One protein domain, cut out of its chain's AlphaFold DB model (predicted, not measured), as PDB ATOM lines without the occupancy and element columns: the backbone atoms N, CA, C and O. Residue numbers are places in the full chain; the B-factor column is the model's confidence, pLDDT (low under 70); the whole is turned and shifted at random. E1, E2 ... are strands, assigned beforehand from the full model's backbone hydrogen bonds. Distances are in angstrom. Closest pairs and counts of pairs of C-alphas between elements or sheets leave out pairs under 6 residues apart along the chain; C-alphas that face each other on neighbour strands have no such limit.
ATOM      1  N   ASP A  26     -18.511 110.649   6.531       79.88
ATOM      2  CA  ASP A  26     -18.970 110.467   5.152       79.88
ATOM      3  C   ASP A  26     -19.660 111.710   4.574       79.88
ATOM      4  O   ASP A  26     -20.110 111.689   3.425       79.88
ATOM      5  N   SER A  27     -19.729 112.800   5.347       81.88
ATOM      6  CA  SER A  27     -20.432 114.016   4.956       81.88
ATOM      7  C   SER A  27     -19.487 115.188   4.713       81.88
ATOM      8  O   SER A  27     -18.589 115.453   5.509       81.88
ATOM      9  N   ALA A  28     -19.720 115.935   3.637       88.38
ATOM     10  CA  ALA A  28     -19.077 117.223   3.408       88.38
ATOM     11  C   ALA A  28     -20.124 118.304   3.175       88.38
ATOM     12  O   ALA A  28     -21.202 118.050   2.640       88.38
ATOM     13  N   HIS A  29     -19.779 119.533   3.539       90.94
ATOM     14  CA  HIS A  29     -20.570 120.707   3.214       90.94
ATOM     15  C   HIS A  29     -19.787 121.595   2.250       90.94
ATOM     16  O   HIS A  29     -18.570 121.730   2.376       90.94
ATOM     17  N   ALA A  30     -20.481 122.213   1.299       90.31
ATOM     18  CA  ALA A  30     -19.933 123.241   0.429       90.31
ATOM     19  C   ALA A  30     -20.940 124.378   0.257       90.31
ATOM     20  O   ALA A  30     -22.136 124.146   0.089       90.31
ATOM     21  N   MET A  31     -20.445 125.614   0.270       93.12
ATOM     22  CA  MET A  31     -21.254 126.811   0.061       93.12
ATOM     23  C   MET A  31     -20.752 127.570  -1.165       93.12
ATOM     24  O   MET A  31     -19.553 127.830  -1.286       93.12
ATOM     25  N   GLY A  32     -21.656 127.961  -2.057       91.00
ATOM     26  CA  GLY A  32     -21.332 128.703  -3.271       91.00
ATOM     27  C   GLY A  32     -22.313 129.823  -3.596       91.00
ATOM     28  O   GLY A  32     -23.256 130.113  -2.857       91.00
ATOM     29  N   MET A  33     -22.069 130.477  -4.725       91.19
ATOM     30  CA  MET A  33     -22.953 131.492  -5.294       91.19
ATOM     31  C   MET A  33     -23.178 131.190  -6.773       91.19
ATOM     32  O   MET A  33     -22.213 130.956  -7.492       91.19
ATOM     33  N   LEU A  34     -24.430 131.211  -7.227       87.62
ATOM     34  CA  LEU A  34     -24.793 131.066  -8.636       87.62
ATOM     35  C   LEU A  34     -24.755 132.443  -9.301       87.62
ATOM     36  O   LEU A  34     -25.498 133.339  -8.894       87.62
ATOM     37  N   LYS A  35     -23.900 132.620 -10.313       89.94
ATOM     38  CA  LYS A  35     -23.730 133.895 -11.026       89.94
ATOM     39  C   LYS A  35     -23.568 133.659 -12.529       89.94
ATOM     40  O   LYS A  35     -22.893 132.719 -12.944       89.94
ATOM     41  N   ILE A  36     -24.142 134.551 -13.338       85.81
ATOM     42  CA  ILE A  36     -23.840 134.628 -14.776       85.81
ATOM     43  C   ILE A  36     -22.342 134.918 -14.947       85.81
ATOM     44  O   ILE A  36     -21.812 135.834 -14.316       85.81
ATOM     45  N   GLY A  37     -21.671 134.133 -15.790       84.69
ATOM     46  CA  GLY A  37     -20.227 134.246 -16.028       84.69
ATOM     47  C   GLY A  37     -19.348 133.427 -15.076       84.69
ATOM     48  O   GLY A  37     -18.145 133.654 -15.036       84.69
ATOM     49  N   GLY A  38     -19.926 132.485 -14.325       84.12
ATOM     50  CA  GLY A  38     -19.179 131.576 -13.456       84.12
ATOM     51  C   GLY A  38     -19.117 132.073 -12.015       84.12
ATOM     52  O   GLY A  38     -18.290 132.899 -11.637       84.12
ATOM     53  N   GLY A  39     -20.021 131.562 -11.189       86.88
ATOM     54  CA  GLY A  39     -19.979 131.717  -9.744       86.88
ATOM     55  C   GLY A  39     -18.890 130.866  -9.088       86.88
ATOM     56  O   GLY A  39     -18.302 129.977  -9.708       86.88
ATOM     57  N   SER A  40     -18.622 131.133  -7.811       82.94
ATOM     58  CA  SER A  40     -17.553 130.486  -7.050       82.94
ATOM     59  C   SER A  40     -18.086 129.730  -5.835       82.94
ATOM     60  O   SER A  40     -19.038 130.147  -5.166       82.94
ATOM     61  N   ALA A  41     -17.450 128.596  -5.549       90.44
ATOM     62  CA  ALA A  41     -17.549 127.932  -4.258       90.44
ATOM     63  C   ALA A  41     -16.590 128.613  -3.273       90.44
ATOM     64  O   ALA A  41     -15.473 128.972  -3.645       90.44
ATOM     65  N   ARG A  42     -17.001 128.775  -2.013       88.88
ATOM     66  CA  ARG A  42     -16.137 129.331  -0.959       88.88
ATOM     67  C   ARG A  42     -14.975 128.404  -0.617       88.88
ATOM     68  O   ARG A  42     -13.895 128.871  -0.284       88.88
ATOM     69  N   HIS A  43     -15.214 127.102  -0.685       87.56
ATOM     70  CA  HIS A  43     -14.227 126.062  -0.440       87.56
ATOM     71  C   HIS A  43     -14.592 124.807  -1.244       87.56
ATOM     72  O   HIS A  43     -15.768 124.610  -1.575       87.56
ATOM     73  N   PRO A  44     -13.607 123.957  -1.580       91.62
ATOM     74  CA  PRO A  44     -13.890 122.640  -2.131       91.62
ATOM     75  C   PRO A  44     -14.642 121.772  -1.110       91.62
ATOM     76  O   PRO A  44     -14.528 121.968   0.102       91.62
ATOM     77  N   ALA A  45     -15.377 120.784  -1.608       92.38
ATOM     78  CA  ALA A  45     -15.866 119.680  -0.797       92.38
ATOM     79  C   ALA A  45     -14.718 118.691  -0.573       92.38
ATOM     80  O   ALA A  45     -14.096 118.241  -1.535       92.38
ATOM     81  N   VAL A  46     -14.425 118.364   0.681       92.00
ATOM     82  CA  VAL A  46     -13.355 117.427   1.040       92.00
ATOM     83  C   VAL A  46     -13.990 116.144   1.560       92.00
ATOM     84  O   VAL A  46     -14.767 116.189   2.507       92.00
ATOM     85  N   LEU A  47     -13.688 115.021   0.914       91.81
ATOM     86  CA  LEU A  47     -14.241 113.697   1.192       91.81
ATOM     87  C   LEU A  47     -13.117 112.708   1.519       91.81
ATOM     88  O   LEU A  47     -12.012 112.823   0.990       91.81
ATOM     89  N   ASP A  48     -13.392 111.716   2.361       89.62
ATOM     90  CA  ASP A  48     -12.425 110.665   2.698       89.62
ATOM     91  C   ASP A  48     -12.272 109.663   1.544       89.62
ATOM     92  O   ASP A  48     -13.218 108.984   1.175       89.62
ATOM     93  N   LYS A  49     -11.082 109.504   0.970       89.81
ATOM     94  CA  LYS A  49     -10.849 108.625  -0.184       89.81
ATOM     95  C   LYS A  49     -11.190 107.146   0.074       89.81
ATOM     96  O   LYS A  49     -11.286 106.404  -0.902       89.81
ATOM     97  N   GLU A  50     -11.308 106.723   1.331       89.19
ATOM     98  CA  GLU A  50     -11.446 105.320   1.746       89.19
ATOM     99  C   GLU A  50     -12.903 104.853   1.863       89.19
ATOM    100  O   GLU A  50     -13.159 103.694   2.177       89.19
ATOM    101  N   ARG A  51     -13.875 105.736   1.605       89.31
ATOM    102  CA  ARG A  51     -15.303 105.387   1.645       89.31
ATOM    103  C   ARG A  51     -15.860 105.081   0.255       89.31
ATOM    104  O   ARG A  51     -15.417 105.647  -0.746       89.31
ATOM    105  N   ASP A  52     -16.900 104.259   0.208       91.94
ATOM    106  CA  ASP A  52     -17.610 103.931  -1.037       91.94
ATOM    107  C   ASP A  52     -18.856 104.792  -1.272       91.94
ATOM    108  O   ASP A  52     -19.333 104.898  -2.401       91.94
ATOM    109  N   SER A  53     -19.380 105.435  -0.226       93.44
ATOM    110  CA  SER A  53     -20.555 106.305  -0.283       93.44
ATOM    111  C   SER A  53     -20.300 107.579   0.510       93.44
ATOM    112  O   SER A  53     -19.698 107.539   1.581       93.44
ATOM    113  N   TYR A  54     -20.799 108.692  -0.015       94.00
ATOM    114  CA  TYR A  54     -20.632 110.026   0.540       94.00
ATOM    115  C   TYR A  54     -21.931 110.805   0.453       94.00
ATOM    116  O   TYR A  54     -22.712 110.617  -0.483       94.00
ATOM    117  N   VAL A  55     -22.110 111.742   1.375       94.94
ATOM    118  CA  VAL A  55     -23.182 112.733   1.329       94.94
ATOM    119  C   VAL A  55     -22.563 114.125   1.257       94.94
ATOM    120  O   VAL A  55     -21.950 114.611   2.200       94.94
ATOM    121  N   LEU A  56     -22.729 114.800   0.126       95.25
ATOM    122  CA  LEU A  56     -22.343 116.197  -0.037       95.25
ATOM    123  C   LEU A  56     -23.577 117.086   0.099       95.25
ATOM    124  O   LEU A  56     -24.513 116.982  -0.687       95.25
ATOM    125  N   ILE A  57     -23.555 117.999   1.062       95.44
ATOM    126  CA  ILE A  57     -24.559 119.051   1.202       95.44
ATOM    127  C   ILE A  57     -24.014 120.311   0.528       95.44
ATOM    128  O   ILE A  57     -23.071 120.934   1.017       95.44
ATOM    129  N   ALA A  58     -24.599 120.687  -0.605       96.25
ATOM    130  CA  ALA A  58     -24.244 121.886  -1.350       96.25
ATOM    131  C   ALA A  58     -25.307 122.969  -1.149       96.25
ATOM    132  O   ALA A  58     -26.485 122.758  -1.433       96.25
ATOM    133  N   THR A  59     -24.896 124.147  -0.689       96.25
ATOM    134  CA  THR A  59     -25.769 125.318  -0.570       96.25
ATOM    135  C   THR A  59     -25.329 126.410  -1.533       96.25
ATOM    136  O   THR A  59     -24.134 126.645  -1.715       96.25
ATOM    137  N   ALA A  60     -26.280 127.096  -2.166       96.62
ATOM    138  CA  ALA A  60     -25.963 128.225  -3.032       96.62
ATOM    139  C   ALA A  60     -27.019 129.329  -2.976       96.62
ATOM    140  O   ALA A  60     -28.216 129.065  -2.882       96.62
ATOM    141  N   GLY A  61     -26.562 130.579  -3.045       96.50
ATOM    142  CA  GLY A  61     -27.425 131.742  -3.256       96.50
ATOM    143  C   GLY A  61     -27.435 132.167  -4.722       96.50
ATOM    144  O   GLY A  61     -26.385 132.158  -5.368       96.50
ATOM    145  N   VAL A  62     -28.594 132.569  -5.241       97.25
ATOM    146  CA  VAL A  62     -28.725 133.103  -6.602       97.25
ATOM    147  C   VAL A  62     -28.402 134.595  -6.620       97.25
ATOM    148  O   VAL A  62     -29.117 135.409  -6.025       97.25
ATOM    149  N   VAL A  63     -27.330 134.965  -7.319       96.44
ATOM    150  CA  VAL A  63     -26.878 136.355  -7.439       96.44
ATOM    151  C   VAL A  63     -27.564 137.019  -8.643       96.44
ATOM    152  O   VAL A  63     -27.527 136.466  -9.746       96.44
ATOM    153  N   PRO A  64     -28.177 138.211  -8.479       95.62
ATOM    154  CA  PRO A  64     -28.686 138.980  -9.611       95.62
ATOM    155  C   PRO A  64     -27.601 139.214 -10.688       95.62
ATOM    156  O   PRO A  64     -26.431 139.382 -10.340       95.62
ATOM    157  N   PRO A  65     -27.956 139.271 -11.984       96.19
ATOM    158  CA  PRO A  65     -29.314 139.263 -12.523       96.19
ATOM    159  C   PRO A  65     -29.825 137.864 -12.913       96.19
ATOM    160  O   PRO A  65     -30.839 137.783 -13.603       96.19
ATOM    161  N   PHE A  66     -29.156 136.776 -12.505       97.00
ATOM    162  CA  PHE A  66     -29.518 135.431 -12.962       97.00
ATOM    163  C   PHE A  66     -30.962 135.054 -12.605       97.00
ATOM    164  O   PHE A  66     -31.408 135.243 -11.469       97.00
ATOM    165  N   ARG A  67     -31.667 134.503 -13.599       97.88
ATOM    166  CA  ARG A  67     -33.016 133.939 -13.524       97.88
ATOM    167  C   ARG A  67     -33.100 132.780 -14.508       97.88
ATOM    168  O   ARG A  67     -32.597 132.922 -15.619       97.88
ATOM    169  N   GLY A  68     -33.757 131.688 -14.139       97.94
ATOM    170  CA  GLY A  68     -33.985 130.575 -15.063       97.94
ATOM    171  C   GLY A  68     -33.908 129.213 -14.397       97.94
ATOM    172  O   GLY A  68     -34.039 129.097 -13.181       97.94
ATOM    173  N   ASN A  69     -33.701 128.175 -15.199       98.50
ATOM    174  CA  ASN A  69     -33.567 126.817 -14.690       98.50
ATOM    175  C   ASN A  69     -32.088 126.442 -14.608       98.50
ATOM    176  O   ASN A  69     -31.272 126.877 -15.424       98.50
ATOM    177  N   VAL A  70     -31.745 125.628 -13.615       98.38
ATOM    178  CA  VAL A  70     -30.368 125.208 -13.366       98.38
ATOM    179  C   VAL A  70     -30.295 123.701 -13.246       98.38
ATOM    180  O   VAL A  70     -30.840 123.129 -12.304       98.38
ATOM    181  N   ARG A  71     -29.581 123.070 -14.176       98.31
ATOM    182  CA  ARG A  71     -29.265 121.641 -14.141       98.31
ATOM    183  C   ARG A  71     -28.009 121.405 -13.317       98.31
ATOM    184  O   ARG A  71     -27.026 122.135 -13.446       98.31
ATOM    185  N   VAL A  72     -28.031 120.374 -12.492       97.75
ATOM    186  CA  VAL A  72     -26.911 119.946 -11.660       97.75
ATOM    187  C   VAL A  72     -26.282 118.700 -12.270       97.75
ATOM    188  O   VAL A  72     -26.978 117.813 -12.746       97.75
ATOM    189  N   ALA A  73     -24.955 118.623 -12.270       97.31
ATOM    190  CA  ALA A  73     -24.232 117.460 -12.763       97.31
ATOM    191  C   ALA A  73     -22.975 117.191 -11.932       97.31
ATOM    192  O   ALA A  73     -22.327 118.120 -11.448       97.31
ATOM    193  N   LEU A  74     -22.610 115.913 -11.805       96.56
ATOM    194  CA  LEU A  74     -21.295 115.511 -11.317       96.56
ATOM    195  C   LEU A  74     -20.352 115.349 -12.516       96.56
ATOM    196  O   LEU A  74     -20.564 114.500 -13.377       96.56
ATOM    197  N   GLU A  75     -19.300 116.156 -12.567       95.56
ATOM    198  CA  GLU A  75     -18.275 116.124 -13.610       95.56
ATOM    199  C   GLU A  75     -16.979 115.508 -13.110       95.56
ATOM    200  O   GLU A  75     -16.768 115.426 -11.904       95.56
ATOM    201  N   GLY A  76     -16.100 115.079 -14.024       92.12
ATOM    202  CA  GLY A  76     -14.733 114.623 -13.715       92.12
ATOM    203  C   GLY A  76     -14.634 113.322 -12.900       92.12
ATOM    204  O   GLY A  76     -13.555 112.754 -12.764       92.12
ATOM    205  N   GLY A  77     -15.754 112.815 -12.385       84.00
ATOM    206  CA  GLY A  77     -15.845 111.635 -11.533       84.00
ATOM    207  C   GLY A  77     -15.987 110.329 -12.303       84.00
ATOM    208  O   GLY A  77     -17.007 109.660 -12.168       84.00
ATOM    209  N   ARG A  78     -14.994 109.933 -13.114       87.00
ATOM    210  CA  ARG A  78     -15.009 108.576 -13.700       87.00
ATOM    211  C   ARG A  78     -15.097 107.547 -12.565       87.00
ATOM    212  O   ARG A  78     -14.286 107.581 -11.647       87.00
ATOM    213  N   GLY A  79     -16.080 106.651 -12.635       90.69
ATOM    214  CA  GLY A  79     -16.338 105.670 -11.575       90.69
ATOM    215  C   GLY A  79     -17.104 106.224 -10.369       90.69
ATOM    216  O   GLY A  79     -17.194 105.540  -9.358       90.69
ATOM    217  N   LEU A  80     -17.667 107.430 -10.453       94.38
ATOM    218  CA  LEU A  80     -18.616 107.947  -9.471       94.38
ATOM    219  C   LEU A  80     -20.032 107.914 -10.050       94.38
ATOM    220  O   LEU A  80     -20.238 108.140 -11.243       94.38
ATOM    221  N   ASP A  81     -20.999 107.630  -9.192       95.88
ATOM    222  CA  ASP A  81     -22.417 107.843  -9.437       95.88
ATOM    223  C   ASP A  81     -22.956 108.885  -8.463       95.88
ATOM    224  O   ASP A  81     -22.448 109.005  -7.344       95.88
ATOM    225  N   ALA A  82     -23.978 109.626  -8.876       96.81
ATOM    226  CA  ALA A  82     -24.579 110.664  -8.054       96.81
ATOM    227  C   ALA A  82     -26.103 110.606  -8.107       96.81
ATOM    228  O   ALA A  82     -26.694 110.612  -9.184       96.81
ATOM    229  N   THR A  83     -26.735 110.638  -6.934       97.50
ATOM    230  CA  THR A  83     -28.168 110.915  -6.813       97.50
ATOM    231  C   THR A  83     -28.382 112.249  -6.114       97.50
ATOM    232  O   THR A  83     -27.754 112.557  -5.097       97.50
ATOM    233  N   PHE A  84     -29.267 113.059  -6.687       97.50
ATOM    234  CA  PHE A  84     -29.549 114.414  -6.233       97.50
ATOM    235  C   PHE A  84     -30.877 114.449  -5.480       97.50
ATOM    236  O   PHE A  84     -31.895 113.968  -5.971       97.50
ATOM    237  N   HIS A  85     -30.868 115.039  -4.290       96.75
ATOM    238  CA  HIS A  85     -32.038 115.180  -3.437       96.75
ATOM    239  C   HIS A  85     -32.192 116.643  -3.029       96.75
ATOM    240  O   HIS A  85     -31.257 117.262  -2.516       96.75
ATOM    241  N   ASN A  86     -33.376 117.209  -3.250       95.62
ATOM    242  CA  ASN A  86     -33.669 118.563  -2.805       95.62
ATOM    243  C   ASN A  86     -33.755 118.607  -1.276       95.62
ATOM    244  O   ASN A  86     -34.448 117.789  -0.672       95.62
ATOM    245  N   SER A  87     -33.092 119.578  -0.648       91.75
ATOM    246  CA  SER A  87     -33.223 119.803   0.791       91.75
ATOM    247  C   SER A  87     -34.423 120.698   1.057       91.75
ATOM    248  O   SER A  87     -34.290 121.918   1.192       91.75
ATOM    249  N   GLU A  88     -35.605 120.105   1.150       88.31
ATOM    250  CA  GLU A  88     -36.786 120.858   1.552       88.31
ATOM    251  C   GLU A  88     -36.756 121.112   3.063       88.31
ATOM    252  O   GLU A  88     -36.520 120.192   3.850       88.31
ATOM    253  N   PRO A  89     -36.954 122.359   3.515       84.75
ATOM    254  CA  PRO A  89     -37.048 122.632   4.939       84.75
ATOM    255  C   PRO A  89     -38.299 121.953   5.504       84.75
ATOM    256  O   PRO A  89     -39.382 122.057   4.927       84.75
ATOM    257  N   ALA A  90     -38.149 121.328   6.675       86.06
ATOM    258  CA  ALA A  90     -39.227 120.607   7.356       86.06
ATOM    259  C   ALA A  90     -40.461 121.481   7.642       86.06
ATOM    260  O   ALA A  90     -41.572 120.972   7.747       86.06
ATOM    261  N   VAL A  91     -40.271 122.800   7.755       88.38
ATOM    262  CA  VAL A  91     -41.344 123.772   7.973       88.38
ATOM    263  C   VAL A  91     -41.322 124.820   6.863       88.38
ATOM    264  O   VAL A  91     -40.270 125.358   6.495       88.38
ATOM    265  N   ASN A  92     -42.499 125.124   6.310       86.44
ATOM    266  CA  ASN A  92     -42.680 126.194   5.336       86.44
ATOM    267  C   ASN A  92     -43.474 127.356   5.913       86.44
ATOM    268  O   ASN A  92     -44.683 127.261   6.071       86.44
ATOM    269  N   PHE A  93     -42.787 128.470   6.157       90.25
ATOM    270  CA  PHE A  93     -43.418 129.710   6.602       90.25
ATOM    271  C   PHE A  93     -43.972 130.575   5.454       90.25
ATOM    272  O   PHE A  93     -44.574 131.607   5.712       90.25
ATOM    273  N   GLY A  94     -43.743 130.212   4.186       90.56
ATOM    274  CA  GLY A  94     -44.286 130.926   3.021       90.56
ATOM    275  C   GLY A  94     -43.602 132.253   2.656       90.56
ATOM    276  O   GLY A  94     -43.926 132.827   1.624       90.56
ATOM    277  N   PHE A  95     -42.629 132.736   3.439       92.31
ATOM    278  CA  PHE A  95     -41.970 134.034   3.197       92.31
ATOM    279  C   PHE A  95     -40.947 134.048   2.055       92.31
ATOM    280  O   PHE A  95     -40.529 135.116   1.605       92.31
ATOM    281  N   HIS A  96     -40.502 132.877   1.605       91.75
ATOM    282  CA  HIS A  96     -39.456 132.756   0.596       91.75
ATOM    283  C   HIS A  96     -39.956 131.961  -0.600       91.75
ATOM    284  O   HIS A  96     -40.600 130.922  -0.441       91.75
ATOM    285  N   HIS A  97     -39.614 132.452  -1.791       94.69
ATOM    286  CA  HIS A  97     -39.783 131.706  -3.028       94.69
ATOM    287  C   HIS A  97     -39.016 130.377  -2.945       94.69
ATOM    288  O   HIS A  97     -37.928 130.312  -2.364       94.69
ATOM    289  N   ARG A  98     -39.610 129.311  -3.488       94.38
ATOM    290  CA  ARG A  98     -39.038 127.962  -3.481       94.38
ATOM    291  C   ARG A  98     -38.960 127.442  -4.911       94.38
ATOM    292  O   ARG A  98     -40.007 127.103  -5.463       94.38
ATOM    293  N   PRO A  99     -37.760 127.353  -5.500       96.12
ATOM    294  CA  PRO A  99     -37.605 126.744  -6.810       96.12
ATOM    295  C   PRO A  99     -37.992 125.264  -6.729       96.12
ATOM    296  O   PRO A  99     -37.636 124.567  -5.773       96.12
ATOM    297  N   ALA A 100     -38.721 124.773  -7.728       96.56
ATOM    298  CA  ALA A 100     -39.063 123.356  -7.802       96.56
ATOM    299  C   ALA A 100     -37.831 122.553  -8.234       96.56
ATOM    300  O   ALA A 100     -37.102 122.982  -9.124       96.56
ATOM    301  N   PHE A 101     -37.608 121.376  -7.653       97.69
ATOM    302  CA  PHE A 101     -36.527 120.481  -8.063       97.69
ATOM    303  C   PHE A 101     -37.106 119.195  -8.651       97.69
ATOM    304  O   PHE A 101     -37.922 118.538  -8.006       97.69
ATOM    305  N   ARG A 102     -36.719 118.841  -9.881       97.44
ATOM    306  CA  ARG A 102     -37.179 117.612 -10.549       97.44
ATOM    307  C   ARG A 102     -36.010 116.939 -11.257       97.44
ATOM    308  O   ARG A 102     -35.396 117.545 -12.133       97.44
ATOM    309  N   GLY A 103     -35.734 115.689 -10.887       96.25
ATOM    310  CA  GLY A 103     -34.584 114.937 -11.390       96.25
ATOM    311  C   GLY A 103     -33.274 115.564 -10.918       96.25
ATOM    312  O   GLY A 103     -32.893 115.412  -9.763       96.25
ATOM    313  N   ASP A 104     -32.613 116.285 -11.814       97.56
ATOM    314  CA  ASP A 104     -31.337 116.967 -11.598       97.56
ATOM    315  C   ASP A 104     -31.439 118.492 -11.774       97.56
ATOM    316  O   ASP A 104     -30.426 119.187 -11.778       97.56
ATOM    317  N   THR A 105     -32.649 119.031 -11.948       98.38
ATOM    318  CA  THR A 105     -32.852 120.415 -12.382       98.38
ATOM    319  C   THR A 105     -33.715 121.202 -11.399       98.38
ATOM    320  O   THR A 105     -34.815 120.784 -11.029       98.38
ATOM    321  N   TYR A 106     -33.218 122.375 -11.006       98.12
ATOM    322  CA  TYR A 106     -33.982 123.425 -10.340       98.12
ATOM    323  C   TYR A 106     -34.718 124.275 -11.377       98.12
ATOM    324  O   TYR A 106     -34.112 124.739 -12.341       98.12
ATOM    325  N   TYR A 107     -36.004 124.519 -11.153       98.25
ATOM    326  CA  TYR A 107     -36.875 125.298 -12.025       98.25
ATOM    327  C   TYR A 107     -37.248 126.631 -11.386       98.25
ATOM    328  O   TYR A 107     -37.481 126.692 -10.177       98.25
ATOM    329  N   ASP A 108     -37.351 127.665 -12.226       97.88
ATOM    330  CA  ASP A 108     -37.750 129.026 -11.840       97.88
ATOM    331  C   ASP A 108     -36.873 129.611 -10.718       97.88
ATOM    332  O   ASP A 108     -37.364 130.173  -9.748       97.88
ATOM    333  N   LEU A 109     -35.546 129.480 -10.815       97.94
ATOM    334  CA  LEU A 109     -34.651 130.167  -9.885       97.94
ATOM    335  C   LEU A 109     -34.712 131.676 -10.107       97.94
ATOM    336  O   LEU A 109     -34.591 132.169 -11.234       97.94
ATOM    337  N   ARG A 110     -34.846 132.413  -9.005       97.94
ATOM    338  CA  ARG A 110     -34.943 133.874  -8.979       97.94
ATOM    339  C   ARG A 110     -33.816 134.477  -8.142       97.94
ATOM    340  O   ARG A 110     -33.222 133.799  -7.305       97.94
ATOM    341  N   PRO A 111     -33.501 135.771  -8.316       97.38
ATOM    342  CA  PRO A 111     -32.446 136.398  -7.543       97.38
ATOM    343  C   PRO A 111     -32.820 136.417  -6.061       97.38
ATOM    344  O   PRO A 111     -33.971 136.690  -5.725       97.38
ATOM    345  N   LYS A 112     -31.823 136.206  -5.193       95.75
ATOM    346  CA  LYS A 112     -31.955 136.032  -3.732       95.75
ATOM    347  C   LYS A 112     -32.521 134.683  -3.280       95.75
ATOM    348  O   LYS A 112     -32.520 134.439  -2.072       95.75
ATOM    349  N   ASP A 113     -32.924 133.804  -4.198       96.44
ATOM    350  CA  ASP A 113     -33.248 132.429  -3.831       96.44
ATOM    351  C   ASP A 113     -32.028 131.753  -3.203       96.44
ATOM    352  O   ASP A 113     -30.870 132.036  -3.541       96.44
ATOM    353  N   ARG A 114     -32.303 130.847  -2.267       95.38
ATOM    354  CA  ARG A 114     -31.305 129.980  -1.650       95.38
ATOM    355  C   ARG A 114     -31.691 128.544  -1.937       95.38
ATOM    356  O   ARG A 114     -32.808 128.139  -1.631       95.38
ATOM    357  N   ILE A 115     -30.755 127.791  -2.493       96.25
ATOM    358  CA  ILE A 115     -30.904 126.356  -2.704       96.25
ATOM    359  C   ILE A 115     -30.019 125.588  -1.734       96.25
ATOM    360  O   ILE A 115     -28.929 126.036  -1.363       96.25
ATOM    361  N   ALA A 116     -30.505 124.419  -1.342       96.12
ATOM    362  CA  ALA A 116     -29.766 123.427  -0.592       96.12
ATOM    363  C   ALA A 116     -30.012 122.068  -1.254       96.12
ATOM    364  O   ALA A 116     -31.157 121.660  -1.457       96.12
ATOM    365  N   LEU A 117     -28.929 121.394  -1.615       96.75
ATOM    366  CA  LEU A 117     -28.933 120.153  -2.369       96.75
ATOM    367  C   LEU A 117     -28.139 119.102  -1.608       96.75
ATOM    368  O   LEU A 117     -27.002 119.348  -1.208       96.75
ATOM    369  N   TRP A 118     -28.730 117.929  -1.428       96.56
ATOM    370  CA  TRP A 118     -28.053 116.764  -0.882       96.56
ATOM    371  C   TRP A 118     -27.665 115.872  -2.050       96.56
ATOM    372  O   TRP A 118     -28.505 115.472  -2.854       96.56
ATOM    373  N   VAL A 119     -26.381 115.570  -2.158       97.06
ATOM    374  CA  VAL A 119     -25.825 114.754  -3.229       97.06
ATOM    375  C   VAL A 119     -25.258 113.502  -2.600       97.06
ATOM    376  O   VAL A 119     -24.270 113.563  -1.869       97.06
ATOM    377  N   ARG A 120     -25.872 112.357  -2.884       96.69
ATOM    378  CA  ARG A 120     -25.285 111.076  -2.516       96.69
ATOM    379  C   ARG A 120     -24.351 110.656  -3.636       96.69
ATOM    380  O   ARG A 120     -24.799 110.411  -4.751       96.69
ATOM    381  N   ILE A 121     -23.062 110.585  -3.334       96.44
ATOM    382  CA  ILE A 121     -22.030 110.161  -4.278       96.44
ATOM    383  C   ILE A 121     -21.640 108.739  -3.907       96.44
ATOM    384  O   ILE A 121     -21.307 108.477  -2.755       96.44
ATOM    385  N   THR A 122     -21.664 107.821  -4.864       96.00
ATOM    386  CA  THR A 122     -21.211 106.442  -4.654       96.00
ATOM    387  C   THR A 122     -20.099 106.108  -5.629       96.00
ATOM    388  O   THR A 122     -20.125 106.534  -6.783       96.00
ATOM    389  N   ARG A 123     -19.088 105.368  -5.180       92.88
ATOM    390  CA  ARG A 123     -18.100 104.791  -6.086       92.88
ATOM    391  C   ARG A 123     -18.746 103.600  -6.771       92.88
ATOM    392  O   ARG A 123     -19.179 102.656  -6.115       92.88
ATOM    393  N   LYS A 124     -18.788 103.628  -8.099       89.31
ATOM    394  CA  LYS A 124     -18.957 102.401  -8.869       89.31
ATOM    395  C   LYS A 124     -17.720 101.568  -8.540       89.31
ATOM    396  O   LYS A 124     -16.607 102.092  -8.617       89.31
ATOM    397  N   GLY A 125     -17.923 100.330  -8.084       79.38
ATOM    398  CA  GLY A 125     -16.828  99.415  -7.762       79.38
ATOM    399  C   GLY A 125     -15.818  99.322  -8.914       79.38
ATOM    400  O   GLY A 125     -16.103  99.817 -10.014       79.38
ATOM    401  N   PRO A 126     -14.636  98.710  -8.696       71.94
ATOM    402  CA  PRO A 126     -13.695  98.483  -9.791       71.94
ATOM    403  C   PRO A 126     -14.487  97.930 -10.975       71.94
ATOM    404  O   PRO A 126     -15.310  97.041 -10.733       71.94
ATOM    405  N   PRO A 127     -14.335  98.504 -12.192       59.81
ATOM    406  CA  PRO A 127     -15.121  98.077 -13.341       59.81
ATOM    407  C   PRO A 127     -15.030  96.568 -13.351       59.81
ATOM    408  O   PRO A 127     -13.905  96.057 -13.330       59.81
ATOM    409  N   PRO A 167     -13.051 115.582  -9.884       95.25
ATOM    410  CA  PRO A 167     -14.488 115.527  -9.731       95.25
ATOM    411  C   PRO A 167     -15.034 116.856  -9.202       95.25
ATOM    412  O   PRO A 167     -14.441 117.477  -8.317       95.25
ATOM    413  N   ALA A 168     -16.151 117.313  -9.756       96.06
ATOM    414  CA  ALA A 168     -16.770 118.570  -9.363       96.06
ATOM    415  C   ALA A 168     -18.288 118.491  -9.485       96.06
ATOM    416  O   ALA A 168     -18.815 117.917 -10.435       96.06
ATOM    417  N   LEU A 169     -18.992 119.112  -8.543       96.56
ATOM    418  CA  LEU A 169     -20.421 119.359  -8.672       96.56
ATOM    419  C   LEU A 169     -20.611 120.665  -9.448       96.56
ATOM    420  O   LEU A 169     -20.216 121.735  -8.977       96.56
ATOM    421  N   ALA A 170     -21.187 120.576 -10.639       96.50
ATOM    422  CA  ALA A 170     -21.379 121.701 -11.541       96.50
ATOM    423  C   ALA A 170     -22.863 122.047 -11.687       96.50
ATOM    424  O   ALA A 170     -23.729 121.174 -11.710       96.50
ATOM    425  N   PHE A 171     -23.136 123.341 -11.803       97.62
ATOM    426  CA  PHE A 171     -24.463 123.905 -12.015       97.62
ATOM    427  C   PHE A 171     -24.468 124.633 -13.354       97.62
ATOM    428  O   PHE A 171     -23.601 125.473 -13.604       97.62
ATOM    429  N   TYR A 172     -25.447 124.323 -14.192       97.88
ATOM    430  CA  TYR A 172     -25.561 124.792 -15.564       97.88
ATOM    431  C   TYR A 172     -26.871 125.526 -15.774       97.88
ATOM    432  O   TYR A 172     -27.922 124.993 -15.438       97.88
ATOM    433  N   ASP A 173     -26.819 126.708 -16.380       98.12
ATOM    434  CA  ASP A 173     -28.015 127.318 -16.956       98.12
ATOM    435  C   ASP A 173     -28.536 126.413 -18.077       98.12
ATOM    436  O   ASP A 173     -27.807 126.123 -19.024       98.12
ATOM    437  N   THR A 174     -29.787 125.961 -17.996       97.94
ATOM    438  CA  THR A 174     -30.342 125.067 -19.022       97.94
ATOM    439  C   THR A 174     -30.547 125.760 -20.365       97.94
ATOM    440  O   THR A 174     -30.586 125.079 -21.382       97.94
ATOM    441  N   ALA A 175     -30.725 127.085 -20.380       97.31
ATOM    442  CA  ALA A 175     -30.990 127.825 -21.611       97.31
ATOM    443  C   ALA A 175     -29.712 128.022 -22.434       97.31
ATOM    444  O   ALA A 175     -29.717 127.848 -23.648       97.31
ATOM    445  N   THR A 176     -28.610 128.373 -21.767       96.88
ATOM    446  CA  THR A 176     -27.340 128.699 -22.435       96.88
ATOM    447  C   THR A 176     -26.278 127.609 -22.311       96.88
ATOM    448  O   THR A 176     -25.225 127.707 -22.932       96.88
ATOM    449  N   ASN A 177     -26.524 126.587 -21.486       96.25
ATOM    450  CA  ASN A 177     -25.546 125.581 -21.063       96.25
ATOM    451  C   ASN A 177     -24.269 126.186 -20.440       96.25
ATOM    452  O   ASN A 177     -23.239 125.520 -20.326       96.25
ATOM    453  N   ASN A 178     -24.331 127.448 -20.003       95.88
ATOM    454  CA  ASN A 178     -23.227 128.106 -19.323       95.88
ATOM    455  C   ASN A 178     -23.111 127.599 -17.888       95.88
ATOM    456  O   ASN A 178     -24.103 127.443 -17.173       95.88
ATOM    457  N   ARG A 179     -21.873 127.391 -17.439       95.75
ATOM    458  CA  ARG A 179     -21.592 127.005 -16.057       95.75
ATOM    459  C   ARG A 179     -21.809 128.198 -15.124       95.75
ATOM    460  O   ARG A 179     -21.158 129.230 -15.259       95.75
ATOM    461  N   LEU A 180     -22.705 128.038 -14.155       96.19
ATOM    462  CA  LEU A 180     -23.077 129.059 -13.172       96.19
ATOM    463  C   LEU A 180     -22.357 128.907 -11.837       96.19
ATOM    464  O   LEU A 180     -22.213 129.888 -11.115       96.19
ATOM    465  N   LEU A 181     -21.958 127.687 -11.482       96.19
ATOM    466  CA  LEU A 181     -21.206 127.369 -10.269       96.19
ATOM    467  C   LEU A 181     -20.475 126.040 -10.474       96.19
ATOM    468  O   LEU A 181     -20.998 125.122 -11.104       96.19
ATOM    469  N   SER A 182     -19.273 125.940  -9.915       95.50
ATOM    470  CA  SER A 182     -18.488 124.710  -9.857       95.50
ATOM    471  C   SER A 182     -17.963 124.535  -8.438       95.50
ATOM    472  O   SER A 182     -17.273 125.414  -7.925       95.50
ATOM    473  N   ILE A 183     -18.275 123.407  -7.806       95.25
ATOM    474  CA  ILE A 183     -17.773 123.035  -6.482       95.25
ATOM    475  C   ILE A 183     -16.784 121.882  -6.674       95.25
ATOM    476  O   ILE A 183     -17.216 120.761  -6.954       95.25
ATOM    477  N   PRO A 184     -15.467 122.122  -6.547       95.44
ATOM    478  CA  PRO A 184     -14.479 121.056  -6.651       95.44
ATOM    479  C   PRO A 184     -14.643 120.050  -5.511       95.44
ATOM    480  O   PRO A 184     -14.857 120.445  -4.365       95.44
ATOM    481  N   ILE A 185     -14.484 118.766  -5.817       95.00
ATOM    482  CA  ILE A 185     -14.521 117.670  -4.852       95.00
ATOM    483  C   ILE A 185     -13.112 117.085  -4.749       95.00
ATOM    484  O   ILE A 185     -12.515 116.662  -5.740       95.00
ATOM    485  N   ARG A 186     -12.556 117.079  -3.539       93.50
ATOM    486  CA  ARG A 186     -11.229 116.543  -3.231       93.50
ATOM    487  C   ARG A 186     -11.379 115.311  -2.357       93.50
ATOM    488  O   ARG A 186     -12.009 115.384  -1.311       93.50
ATOM    489  N   PHE A 187     -10.759 114.212  -2.766       91.44
ATOM    490  CA  PHE A 187     -10.665 113.007  -1.952       91.44
ATOM    491  C   PHE A 187      -9.317 112.989  -1.224       91.44
ATOM    492  O   PHE A 187      -8.277 113.020  -1.882       91.44
ATOM    493  N   ILE A 188      -9.322 112.954   0.108       91.06
ATOM    494  CA  ILE A 188      -8.115 112.932   0.952       91.06
ATOM    495  C   ILE A 188      -8.054 111.644   1.775       91.06
ATOM    496  O   ILE A 188      -9.082 111.054   2.065       91.06
ATOM    497  N   ALA A 189      -6.857 111.184   2.139       87.25
ATOM    498  CA  ALA A 189      -6.711 110.030   3.028       87.25
ATOM    499  C   ALA A 189      -7.170 110.367   4.451       87.25
ATOM    500  O   ALA A 189      -6.816 111.438   4.957       87.25
TER     501      ALA A 189
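This is residues 26 to 127 and 167 to 189 of the 197 residues of an uncharacterized protein of bacterium (UniProt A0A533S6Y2). Two strongly twisted sheets make a flattened, incompletely closed barrel: the curled six-stranded sheet E2 E10 E9 E4 E7 E6 wraps partway round one face of the four-stranded sheet E1 E3 E8 E5. E1 comes near E2 and E10 at one seam, E5 comes near E4 and E6 more loosely at the other, and residues 90 to 95 stick out from the body. The printed part has 125 residues, no named helix and ten strands, E1 to E10 in chain order; both sheets are mixed and the class is all strand. The whole is compact, with a radius of gyration of the C-alphas of 14.4 A and spans of 44 by 33 by 25 A.

Find C-alpha 27 at (-20.432, 114.016, 4.956); from there E1, residues 27 to 34, runs 22.2 A. Next come E2, residues 45 to 48, and E3, residues 53 to 62, 28.7 A long and ending at C-alpha 62 at (-28.725, 133.103, -6.602). E4, residues 68 to 75, runs 21.4 A and E5, residues 80 to 86, 19.6 A. After them read E6, residues 100 to 102, E7, residues 105 to 109, and E8, residues 114 to 123, 28.8 A long. Beyond the cut are E9, residues 168 to 173, 16.1 A, and E10, residues 179 to 188, 25.9 A, ending at C-alpha 188 at (-8.115, 112.932, 0.952).

Begin at E2, an edge strand of the larger sheet, parallel to E10, with N 45 and O 184 at 2.8 A. The pairing of E10 is staggered: its residues 185 to 188 pair with E2 and 179 to 184 with E9. E9 and E10 form a hairpin, with N 183 and O 169 at 2.8 A. E4 is antiparallel to E9, N 73 and O 170 at 2.9 A, and to E7, N 70 and O 106 at 2.8 A. The hairpin E6 and E7 has N 107 and O 100 at 2.8 A. In the other sheet E1 is parallel to E3, N 30 and O 57 at 2.9 A. E8 is antiparallel to E3, N 56 and O 119 at 2.8 A, and to E5, N 83 and O 120 at 2.9 A. Between the sheets, look at the closest C-alphas of E1 and E10, Leu 34 and Leu 180, 5.2 A, and of E5 and E6, Asn 86 and Phe 101, 6.3 A.

The C-alphas farthest apart are those of Phe 95 and Pro 127, 47.8 A. Residues 128 to 166 are not printed, and C-alphas 127 and 167 are 17.8 A apart across this cut. The link from E5 to E6, 13 residues, is long. Mean pLDDT of the printed part is 93.1; residue 127 is under 70.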